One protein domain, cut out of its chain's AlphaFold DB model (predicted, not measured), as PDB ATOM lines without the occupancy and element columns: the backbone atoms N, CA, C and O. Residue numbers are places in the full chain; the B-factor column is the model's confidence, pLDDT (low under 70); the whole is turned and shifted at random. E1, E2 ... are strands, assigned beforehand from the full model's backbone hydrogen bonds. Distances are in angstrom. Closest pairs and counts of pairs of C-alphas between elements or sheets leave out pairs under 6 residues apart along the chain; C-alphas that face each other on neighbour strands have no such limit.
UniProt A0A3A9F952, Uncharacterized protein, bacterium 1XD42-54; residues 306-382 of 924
ATOM      1  N   GLU A 306     -36.559  44.878 -39.547       91.44
ATOM      2  CA  GLU A 306     -35.789  44.140 -38.552       91.44
ATOM      3  C   GLU A 306     -34.496  44.888 -38.226       91.44
ATOM      4  O   GLU A 306     -34.013  45.663 -39.053       91.44
ATOM      5  N   ILE A 307     -33.927  44.638 -37.047       91.69
ATOM      6  CA  ILE A 307     -32.581  45.109 -36.703       91.69
ATOM      7  C   ILE A 307     -31.701  43.905 -36.384       91.69
ATOM      8  O   ILE A 307     -32.059  43.079 -35.543       91.69
ATOM      9  N   ARG A 308     -30.558  43.818 -37.068       90.00
ATOM     10  CA  ARG A 308     -29.558  42.751 -36.938       90.00
ATOM     11  C   ARG A 308     -28.165  43.354 -36.868       90.00
ATOM     12  O   ARG A 308     -27.914  44.362 -37.524       90.00
ATOM     13  N   GLY A 309     -27.256  42.718 -36.144       88.69
ATOM     14  CA  GLY A 309     -25.829  42.973 -36.307       88.69
ATOM     15  C   GLY A 309     -25.209  42.127 -37.417       88.69
ATOM     16  O   GLY A 309     -25.883  41.387 -38.140       88.69
ATOM     17  N   GLU A 310     -23.895  42.245 -37.524       91.56
ATOM     18  CA  GLU A 310     -23.033  41.416 -38.360       91.56
ATOM     19  C   GLU A 310     -23.025  39.946 -37.895       91.56
ATOM     20  O   GLU A 310     -23.409  39.629 -36.769       91.56
ATOM     21  N   GLN A 311     -22.657  39.011 -38.775       89.75
ATOM     22  CA  GLN A 311     -22.767  37.582 -38.471       89.75
ATOM     23  C   GLN A 311     -21.904  37.200 -37.256       89.75
ATOM     24  O   GLN A 311     -20.719  37.517 -37.215       89.75
ATOM     25  N   ASN A 312     -22.512  36.494 -36.295       87.94
ATOM     26  CA  ASN A 312     -21.920  36.129 -35.002       87.94
ATOM     27  C   ASN A 312     -21.430  37.342 -34.178       87.94
ATOM     28  O   ASN A 312     -20.486  37.197 -33.416       87.94
ATOM     29  N   ALA A 313     -22.039  38.524 -34.353       94.00
ATOM     30  CA  ALA A 313     -21.661  39.765 -33.665       94.00
ATOM     31  C   ALA A 313     -22.843  40.489 -32.982       94.00
ATOM     32  O   ALA A 313     -22.770  41.693 -32.728       94.00
ATOM     33  N   TRP A 314     -23.965  39.796 -32.740       94.19
ATOM     34  CA  TRP A 314     -25.141  40.352 -32.057       94.19
ATOM     35  C   TRP A 314     -26.038  39.287 -31.430       94.19
ATOM     36  O   TRP A 314     -26.128  38.161 -31.918       94.19
ATOM     37  N   TYR A 315     -26.785  39.720 -30.418       94.31
ATOM     38  CA  TYR A 315     -27.744  38.932 -29.659       94.31
ATOM     39  C   TYR A 315     -28.952  39.795 -29.259       94.31
ATOM     40  O   TYR A 315     -28.891  41.027 -29.263       94.31
ATOM     41  N   ARG A 316     -30.076  39.158 -28.925       92.94
ATOM     42  CA  ARG A 316     -31.205  39.804 -28.242       92.94
ATOM     43  C   ARG A 316     -31.595  38.954 -27.046       92.94
ATOM     44  O   ARG A 316     -31.934  37.786 -27.225       92.94
ATOM     45  N   ASP A 317     -31.539  39.545 -25.859       92.38
ATOM     46  CA  ASP A 317     -31.845  38.839 -24.617       92.38
ATOM     47  C   ASP A 317     -33.360  38.710 -24.363       92.38
ATOM     48  O   ASP A 317     -34.199  39.205 -25.123       92.38
ATOM     49  N   ALA A 318     -33.723  38.031 -23.272       90.56
ATOM     50  CA  ALA A 318     -35.118  37.815 -22.885       90.56
ATOM     51  C   ALA A 318     -35.892  39.114 -22.563       90.56
ATOM     52  O   ALA A 318     -37.122  39.102 -22.577       90.56
ATOM     53  N   ASN A 319     -35.187  40.226 -22.323       91.19
ATOM     54  CA  ASN A 319     -35.745  41.559 -22.083       91.19
ATOM     55  C   ASN A 319     -35.794  42.414 -23.370       91.19
ATOM     56  O   ASN A 319     -36.075  43.610 -23.307       91.19
ATOM     57  N   ASP A 320     -35.530  41.809 -24.535       89.44
ATOM     58  CA  ASP A 320     -35.434  42.445 -25.856       89.44
ATOM     59  C   ASP A 320     -34.311  43.496 -25.994       89.44
ATOM     60  O   ASP A 320     -34.308  44.292 -26.942       89.44
ATOM     61  N   ARG A 321     -33.312  43.489 -25.098       93.12
ATOM     62  CA  ARG A 321     -32.117  44.330 -25.259       93.12
ATOM     63  C   ARG A 321     -31.273  43.782 -26.408       93.12
ATOM     64  O   ARG A 321     -30.955  42.596 -26.446       93.12
ATOM     65  N   LEU A 322     -30.928  44.651 -27.357       94.44
ATOM     66  CA  LEU A 322     -30.072  44.328 -28.498       94.44
ATOM     67  C   LEU A 322     -28.606  44.511 -28.106       94.44
ATOM     68  O   LEU A 322     -28.134  45.642 -28.037       94.44
ATOM     69  N   TRP A 323     -27.907  43.404 -27.894       96.38
ATOM     70  CA  TRP A 323     -26.467  43.374 -27.655       96.38
ATOM     71  C   TRP A 323     -25.716  43.261 -28.981       96.38
ATOM     72  O   TRP A 323     -26.133  42.510 -29.870       96.38
ATOM     73  N   VAL A 324     -24.616  43.998 -29.134       95.81
ATOM     74  CA  VAL A 324     -23.735  43.933 -30.311       95.81
ATOM     75  C   VAL A 324     -22.267  43.986 -29.923       95.81
ATOM     76  O   VAL A 324     -21.889  44.707 -29.003       95.81
ATOM     77  N   ARG A 325     -21.424  43.275 -30.675       96.12
ATOM     78  CA  ARG A 325     -19.985  43.258 -30.412       96.12
ATOM     79  C   ARG A 325     -19.334  44.604 -30.722       96.12
ATOM     80  O   ARG A 325     -19.645  45.220 -31.749       96.12
ATOM     81  N   ALA A 326     -18.381  45.028 -29.903       94.88
ATOM     82  CA  ALA A 326     -17.537  46.184 -30.163       94.88
ATOM     83  C   ALA A 326     -16.848  46.079 -31.542       94.88
ATOM     84  O   ALA A 326     -16.415  45.018 -31.994       94.88
ATOM     85  N   GLY A 327     -16.808  47.198 -32.263       92.75
ATOM     86  CA  GLY A 327     -16.332  47.299 -33.643       92.75
ATOM     87  C   GLY A 327     -17.285  46.763 -34.724       92.75
ATOM     88  O   GLY A 327     -17.025  47.010 -35.902       92.75
ATOM     89  N   SER A 328     -18.379  46.074 -34.373       94.19
ATOM     90  CA  SER A 328     -19.289  45.454 -35.350       94.19
ATOM     91  C   SER A 328     -20.229  46.448 -36.045       94.19
ATOM     92  O   SER A 328     -20.266  47.647 -35.747       94.19
ATOM     93  N   ASN A 329     -20.990  45.947 -37.019       94.12
ATOM     94  CA  ASN A 329     -21.899  46.735 -37.846       94.12
ATOM     95  C   ASN A 329     -23.371  46.371 -37.577       94.12
ATOM     96  O   ASN A 329     -23.728  45.197 -37.523       94.12
ATOM     97  N   LEU A 330     -24.237  47.385 -37.458       93.12
ATOM     98  CA  LEU A 330     -25.688  47.244 -37.285       93.12
ATOM     99  C   LEU A 330     -26.444  47.549 -38.583       93.12
ATOM    100  O   LEU A 330     -26.164  48.541 -39.258       93.12
ATOM    101  N   TYR A 331     -27.457  46.741 -38.888       92.12
ATOM    102  CA  TYR A 331     -28.269  46.797 -40.103       92.12
ATOM    103  C   TYR A 331     -29.758  46.896 -39.759       92.12
ATOM    104  O   TYR A 331     -30.301  46.062 -39.035       92.12
ATOM    105  N   VAL A 332     -30.434  47.897 -40.326       92.00
ATOM    106  CA  VAL A 332     -31.896  48.031 -40.319       92.00
ATOM    107  C   VAL A 332     -32.415  47.483 -41.646       92.00
ATOM    108  O   VAL A 332     -32.362  48.162 -42.672       92.00
ATOM    109  N   GLU A 333     -32.891  46.240 -41.645       89.31
ATOM    110  CA  GLU A 333     -33.432  45.564 -42.827       89.31
ATOM    111  C   GLU A 333     -34.928  45.858 -42.997       89.31
ATOM    112  O   GLU A 333     -35.699  45.771 -42.048       89.31
ATOM    113  N   THR A 334     -35.383  46.127 -44.219       87.31
ATOM    114  CA  THR A 334     -36.814  46.228 -44.552       87.31
ATOM    115  C   THR A 334     -37.348  44.877 -45.024       87.31
ATOM    116  O   THR A 334     -36.918  44.374 -46.063       87.31
ATOM    117  N   LYS A 335     -38.295  44.291 -44.282       78.44
ATOM    118  CA  LYS A 335     -38.801  42.925 -44.513       78.44
ATOM    119  C   LYS A 335     -39.959  42.865 -45.509       78.44
ATOM    120  O   LYS A 335     -39.941  42.041 -46.421       78.44
ATOM    121  N   SER A 336     -40.977  43.712 -45.346       66.56
ATOM    122  CA  SER A 336     -42.130  43.790 -46.257       66.56
ATOM    123  C   SER A 336     -42.902  45.113 -46.094       66.56
ATOM    124  O   SER A 336     -42.729  45.811 -45.102       66.56
ATOM    125  N   GLY A 337     -43.727  45.493 -47.081       63.00
ATOM    126  CA  GLY A 337     -44.556  46.720 -47.048       63.00
ATOM    127  C   GLY A 337     -44.286  47.736 -48.171       63.00
ATOM    128  O   GLY A 337     -45.085  48.648 -48.397       63.00
ATOM    129  N   GLY A 338     -43.198  47.552 -48.926       67.56
ATOM    130  CA  GLY A 338     -42.808  48.428 -50.039       67.56
ATOM    131  C   GLY A 338     -41.961  49.640 -49.636       67.56
ATOM    132  O   GLY A 338     -41.734  50.509 -50.468       67.56
ATOM    133  N   TYR A 339     -41.501  49.704 -48.384       80.06
ATOM    134  CA  TYR A 339     -40.453  50.639 -47.969       80.06
ATOM    135  C   TYR A 339     -39.149  50.399 -48.753       80.06
ATOM    136  O   TYR A 339     -38.914  49.301 -49.263       80.06
ATOM    137  N   GLY A 340     -38.339  51.451 -48.884       73.25
ATOM    138  CA  GLY A 340     -37.087  51.461 -49.642       73.25
ATOM    139  C   GLY A 340     -35.969  50.634 -49.003       73.25
ATOM    140  O   GLY A 340     -36.177  49.906 -48.039       73.25
ATOM    141  N   ARG A 341     -34.753  50.738 -49.549       77.50
ATOM    142  CA  ARG A 341     -33.601  49.960 -49.072       77.50
ATOM    143  C   ARG A 341     -33.255  50.306 -47.615       77.50
ATOM    144  O   ARG A 341     -33.169  51.477 -47.262       77.50
ATOM    145  N   GLY A 342     -32.989  49.268 -46.821       81.00
ATOM    146  CA  GLY A 342     -32.481  49.377 -45.453       81.00
ATOM    147  C   GLY A 342     -31.152  50.135 -45.315       81.00
ATOM    148  O   GLY A 342     -30.413  50.316 -46.286       81.00
ATOM    149  N   ALA A 343     -30.851  50.552 -44.086       86.19
ATOM    150  CA  ALA A 343     -29.687  51.364 -43.720       86.19
ATOM    151  C   ALA A 343     -28.746  50.607 -42.767       86.19
ATOM    152  O   ALA A 343     -29.142  49.611 -42.165       86.19
ATOM    153  N   SER A 344     -27.513  51.090 -42.596       87.62
ATOM    154  CA  SER A 344     -26.537  50.504 -41.669       87.62
ATOM    155  C   SER A 344     -25.768  51.566 -40.881       87.62
ATOM    156  O   SER A 344     -25.452  52.632 -41.410       87.62
ATOM    157  N   ARG A 345     -25.432  51.255 -39.624       90.44
ATOM    158  CA  ARG A 345     -24.520  52.031 -38.772       90.44
ATOM    159  C   ARG A 345     -23.278  51.175 -38.521       90.44
ATOM    160  O   ARG A 345     -23.388  50.079 -37.983       90.44
ATOM    161  N   MET A 346     -22.125  51.665 -38.963       91.12
ATOM    162  CA  MET A 346     -20.877  50.897 -39.007       91.12
ATOM    163  C   MET A 346     -19.992  51.176 -37.784       91.12
ATOM    164  O   MET A 346     -20.042  52.294 -37.268       91.12
ATOM    165  N   ASN A 347     -19.146  50.215 -37.386       90.88
ATOM    166  CA  ASN A 347     -18.175  50.339 -36.281       90.88
ATOM    167  C   ASN A 347     -18.821  50.903 -34.997       90.88
ATOM    168  O   ASN A 347     -18.490  51.992 -34.522       90.88
ATOM    169  N   ILE A 348     -19.785  50.159 -34.458       93.31
ATOM    170  CA  ILE A 348     -20.408  50.424 -33.158       93.31
ATOM    171  C   ILE A 348     -19.373  50.182 -32.049       93.31
ATOM    172  O   ILE A 348     -18.686  49.167 -32.078       93.31
ATOM    173  N   ARG A 349     -19.227  51.103 -31.090       93.06
ATOM    174  CA  ARG A 349     -18.234  51.002 -29.994       93.06
ATOM    175  C   ARG A 349     -18.753  51.384 -28.612       93.06
ATOM    176  O   ARG A 349     -18.140  51.020 -27.625       93.06
ATOM    177  N   GLU A 350     -19.860  52.111 -28.571       94.88
ATOM    178  CA  GLU A 350     -20.503  52.633 -27.371       94.88
ATOM    179  C   GLU A 350     -22.016  52.459 -27.539       94.88
ATOM    180  O   GLU A 350     -22.529  52.546 -28.671       94.88
ATOM    181  N   ASP A 351     -22.704  52.235 -26.420       96.25
ATOM    182  CA  ASP A 351     -24.160  52.154 -26.298       96.25
ATOM    183  C   ASP A 351     -24.895  53.284 -27.026       96.25
ATOM    184  O   ASP A 351     -24.375  54.380 -27.272       96.25
ATOM    185  N   GLY A 352     -26.161  53.051 -27.365       93.88
ATOM    186  CA  GLY A 352     -26.983  54.147 -27.848       93.88
ATOM    187  C   GLY A 352     -28.341  53.752 -28.388       93.88
ATOM    188  O   GLY A 352     -28.964  52.769 -28.001       93.88
ATOM    189  N   THR A 353     -28.850  54.590 -29.287       93.75
ATOM    190  CA  THR A 353     -30.180  54.426 -29.874       93.75
ATOM    191  C   THR A 353     -30.124  54.632 -31.381       93.75
ATOM    192  O   THR A 353     -29.749  55.703 -31.865       93.75
ATOM    193  N   LEU A 354     -30.548  53.627 -32.144       91.25
ATOM    194  CA  LEU A 354     -30.865  53.790 -33.558       91.25
ATOM    195  C   LEU A 354     -32.167  54.588 -33.674       91.25
ATOM    196  O   LEU A 354     -33.221  54.147 -33.221       91.25
ATOM    197  N   THR A 355     -32.091  55.768 -34.288       90.69
ATOM    198  CA  THR A 355     -33.241  56.651 -34.534       90.69
ATOM    199  C   THR A 355     -33.446  56.797 -36.039       90.69
ATOM    200  O   THR A 355     -32.560  57.303 -36.727       90.69
ATOM    201  N   PHE A 356     -34.583  56.340 -36.569       89.38
ATOM    202  CA  PHE A 356     -34.823  56.276 -38.019       89.38
ATOM    203  C   PHE A 356     -36.312  56.347 -38.398       89.38
ATOM    204  O   PHE A 356     -37.203  56.236 -37.555       89.38
ATOM    205  N   ARG A 357     -36.585  56.526 -39.694       89.00
ATOM    206  CA  ARG A 357     -37.909  56.369 -40.319       89.00
ATOM    207  C   ARG A 357     -37.777  55.468 -41.542       89.00
ATOM    208  O   ARG A 357     -36.733  55.460 -42.190       89.00
ATOM    209  N   LEU A 358     -38.834  54.734 -41.870       87.81
ATOM    210  CA  LEU A 358     -38.936  53.971 -43.110       87.81
ATOM    211  C   LEU A 358     -39.686  54.814 -44.143       87.81
ATOM    212  O   LEU A 358     -40.815  55.237 -43.895       87.81
ATOM    213  N   GLN A 359     -39.069  55.041 -45.299       86.75
ATOM    214  CA  GLN A 359     -39.653  55.791 -46.413       86.75
ATOM    215  C   GLN A 359     -39.963  54.859 -47.582       86.75
ATOM    216  O   GLN A 359     -39.256  53.878 -47.811       86.75
ATOM    217  N   LYS A 360     -41.027  55.157 -48.323       84.31
ATOM    218  CA  LYS A 360     -41.487  54.388 -49.485       84.31
ATOM    219  C   LYS A 360     -41.575  55.299 -50.697       84.31
ATOM    220  O   LYS A 360     -42.350  56.257 -50.692       84.31
ATOM    221  N   THR A 361     -40.773  55.016 -51.717       80.12
ATOM    222  CA  THR A 361     -40.628  55.881 -52.893       80.12
ATOM    223  C   THR A 361     -41.416  55.386 -54.103       80.12
ATOM    224  O   THR A 361     -41.709  54.195 -54.217       80.12
ATOM    225  N   ASP A 362     -41.740  56.296 -55.021       78.75
ATOM    226  CA  ASP A 362     -42.148  55.951 -56.389       78.75
ATOM    227  C   ASP A 362     -40.942  55.498 -57.251       78.75
ATOM    228  O   ASP A 362     -39.854  55.230 -56.726       78.75
ATOM    229  N   GLN A 363     -41.135  55.338 -58.568       74.00
ATOM    230  CA  GLN A 363     -40.073  54.889 -59.487       74.00
ATOM    231  C   GLN A 363     -39.073  56.009 -59.815       74.00
ATOM    232  O   GLN A 363     -37.957  55.744 -60.260       74.00
ATOM    233  N   GLU A 364     -39.471  57.252 -59.563       77.25
ATOM    234  CA  GLU A 364     -38.723  58.486 -59.760       77.25
ATOM    235  C   GLU A 364     -37.899  58.881 -58.516       77.25
ATOM    236  O   GLU A 364     -36.963  59.674 -58.627       77.25
ATOM    237  N   GLY A 365     -38.200  58.294 -57.350       69.56
ATOM    238  CA  GLY A 365     -37.469  58.450 -56.088       69.56
ATOM    239  C   GLY A 365     -38.137  59.362 -55.049       69.56
ATOM    240  O   GLY A 365     -37.543  59.613 -54.002       69.56
ATOM    241  N   ASN A 366     -39.355  59.853 -55.291       77.81
ATOM    242  CA  ASN A 366     -40.066  60.746 -54.370       77.81
ATOM    243  C   ASN A 366     -40.725  59.950 -53.235       77.81
ATOM    244  O   ASN A 366     -41.335  58.910 -53.478       77.81
ATOM    245  N   VAL A 367     -40.663  60.449 -51.997       80.31
ATOM    246  CA  VAL A 367     -41.296  59.802 -50.833       80.31
ATOM    247  C   VAL A 367     -42.822  59.935 -50.908       80.31
ATOM    248  O   VAL A 367     -43.364  61.038 -50.940       80.31
ATOM    249  N   THR A 368     -43.523  58.801 -50.907       81.19
ATOM    250  CA  THR A 368     -44.993  58.713 -51.018       81.19
ATOM    251  C   THR A 368     -45.681  58.398 -49.684       81.19
ATOM    252  O   THR A 368     -46.827  58.808 -49.451       81.19
ATOM    253  N   GLU A 369     -44.980  57.672 -48.807       81.69
ATOM    254  CA  GLU A 369     -45.392  57.262 -47.460       81.69
ATOM    255  C   GLU A 369     -44.147  57.205 -46.555       81.69
ATOM    256  O   GLU A 369     -43.078  56.769 -46.992       81.69
ATOM    257  N   GLU A 370     -44.281  57.632 -45.297       85.12
ATOM    258  CA  GLU A 370     -43.223  57.581 -44.280       85.12
ATOM    259  C   GLU A 370     -43.774  57.013 -42.959       85.12
ATOM    260  O   GLU A 370     -44.938  57.239 -42.600       85.12
ATOM    261  N   SER A 371     -42.951  56.245 -42.243       87.56
ATOM    262  CA  SER A 371     -43.299  55.696 -40.933       87.56
ATOM    263  C   SER A 371     -43.188  56.720 -39.802       87.56
ATOM    264  O   SER A 371     -42.456  57.706 -39.879       87.56
ATOM    265  N   ALA A 372     -43.831  56.422 -38.673       86.94
ATOM    266  CA  ALA A 372     -43.513  57.077 -37.409       86.94
ATOM    267  C   ALA A 372     -42.020  56.892 -37.066       86.94
ATOM    268  O   ALA A 372     -41.411  55.882 -37.440       86.94
ATOM    269  N   LEU A 373     -41.442  57.853 -36.338       88.38
ATOM    270  CA  LEU A 373     -40.053  57.793 -35.876       88.38
ATOM    271  C   LEU A 373     -39.847  56.567 -34.979       88.38
ATOM    272  O   LEU A 373     -40.496  56.449 -33.942       88.38
ATOM    273  N   GLN A 374     -38.956  55.668 -35.388       90.88
ATOM    274  CA  GLN A 374     -38.523  54.532 -34.582       90.88
ATOM    275  C   GLN A 374     -37.321  54.949 -33.730       90.88
ATOM    276  O   GLN A 374     -36.465  55.712 -34.188       90.88
ATOM    277  N   LYS A 375     -37.275  54.443 -32.497       91.06
ATOM    278  CA  LYS A 375     -36.147  54.545 -31.569       91.06
ATOM    279  C   LYS A 375     -35.921  53.164 -30.970       91.06
ATOM    280  O   LYS A 375     -36.808  52.651 -30.297       91.06
ATOM    281  N   GLU A 376     -34.762  52.581 -31.232       91.50
ATOM    282  CA  GLU A 376     -34.389  51.236 -30.788       91.50
ATOM    283  C   GLU A 376     -33.038  51.323 -30.077       91.50
ATOM    284  O   GLU A 376     -32.055  51.767 -30.676       91.50
ATOM    285  N   ALA A 377     -33.004  50.961 -28.794       93.75
ATOM    286  CA  ALA A 377     -31.772  50.920 -28.017       93.75
ATOM    287  C   ALA A 377     -30.890  49.744 -28.457       93.75
ATOM    288  O   ALA A 377     -31.396  48.703 -28.884       93.75
ATOM    289  N   TYR A 378     -29.579  49.917 -28.344       94.31
ATOM    290  CA  TYR A 378     -28.602  48.845 -28.460       94.31
ATOM    291  C   TYR A 378     -27.490  49.068 -27.428       94.31
ATOM    292  O   TYR A 378     -27.159  50.212 -27.103       94.31
ATOM    293  N   TYR A 379     -26.931  47.962 -26.957       96.25
ATOM    294  CA  TYR A 379     -25.902  47.878 -25.928       96.25
ATOM    295  C   TYR A 379     -24.666  47.208 -26.527       96.25
ATOM    296  O   TYR A 379     -24.799  46.339 -27.398       96.25
ATOM    297  N   VAL A 380     -23.479  47.635 -26.117       95.44
ATOM    298  CA  VAL A 380     -22.213  47.159 -26.679       95.44
ATOM    299  C   VAL A 380     -21.508  46.250 -25.694       95.44
ATOM    300  O   VAL A 380     -21.357  46.582 -24.525       95.44
ATOM    301  N   ASP A 381     -21.039  45.121 -26.210       96.38
ATOM    302  CA  ASP A 381     -20.205  44.188 -25.472       96.38
ATOM    303  C   ASP A 381     -18.880  43.964 -26.210       96.38
ATOM    304  O   ASP A 381     -18.846  43.877 -27.438       96.38
ATOM    305  N   GLY A 382     -17.772  43.921 -25.484       93.25
ATOM    306  CA  GLY A 382     -16.412  43.905 -26.041       93.25
ATOM    307  C   GLY A 382     -15.457  42.939 -25.350       93.25
ATOM    308  O   GLY A 382     -14.309  42.836 -25.772       93.25
TER     309      GLY A 382
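Overview. This is residues 306 to 382 of the 924 residues of an uncharacterized protein of bacterium 1XD42-54 (UniProt A0A3A9F952). A small sandwich of strands, the sheet E2, E3, E9, E6 face to face with the smaller sheet E1, E4, E5, is drawn out at one end by the hairpin of E7 and E8. The chain passes from one sheet to the other three times, and the two sheets' best planes stand 33 degrees apart. The printed part has 77 residues with nine named strands, E1 to E9 in order, and no named helix; the class is all strand. The larger sheet, E2 - E3 - E9 - E6, is mixed, while E1 - E4 - E5 and the pair E7 - E8 are antiparallel. The whole is elongated, spanning 43 by 22 by 19 A, and only just loose, close to compact, with a radius of gyration of the C-alphas of 13.8 A.

Along the chain. E1, residues 306 to 309, begins at C-alpha 306 (-35.789, 44.140, -38.552) and is 10.3 A long. E2 is residues 314 to 316 and E3 residues 322 to 325. E4, residues 330 to 334, is 13.3 A long, and E5 is residues 343 to 345. E6, residues 352 to 356, is 13.0 A long and runs on into E7, residues 359 to 361, at 30 degrees. E8 is residues 367 to 370. E9, residues 374 to 381, is the longest strand, 22.9 A, and ends at C-alpha 381 (-20.205, 44.188, -25.472).

Arrangement. In the larger sheet, which is strongly twisted, the hairpin of E2 and E3 has N 315 and O 323 2.9 A apart, within hydrogen-bond range. E9 is staggered: its residues 379 to 381 pair with E3, parallel, with N 379 and O 322 at 2.8 A, and its residues 374 to 378 pair with E6, antiparallel, with N 354 and O 376 at 2.8 A. In the other sheet E4 is the inner strand, antiparallel to E1, with N 331 and O 308 at 2.8 A, and to E5, with N 332 and O 343 at 2.8 A. Between the sheets, the closest C-alphas of E1 and E3 are those of Gly 309 and Val 324, 6.4 A apart. E5 and E6 are apart, but only just, at 8.4 A. In the hairpin of E7 and E8, N 368 and O 360 are 2.8 A apart.

Size, cuts and confidence. The C-alphas of Glu 364 and Gly 382, the two farthest apart, are 43.0 A apart. The printed part has no cut and no long link. The mean pLDDT of the printed part is 88.1; residues 336 to 338 and residue 365 are under 70.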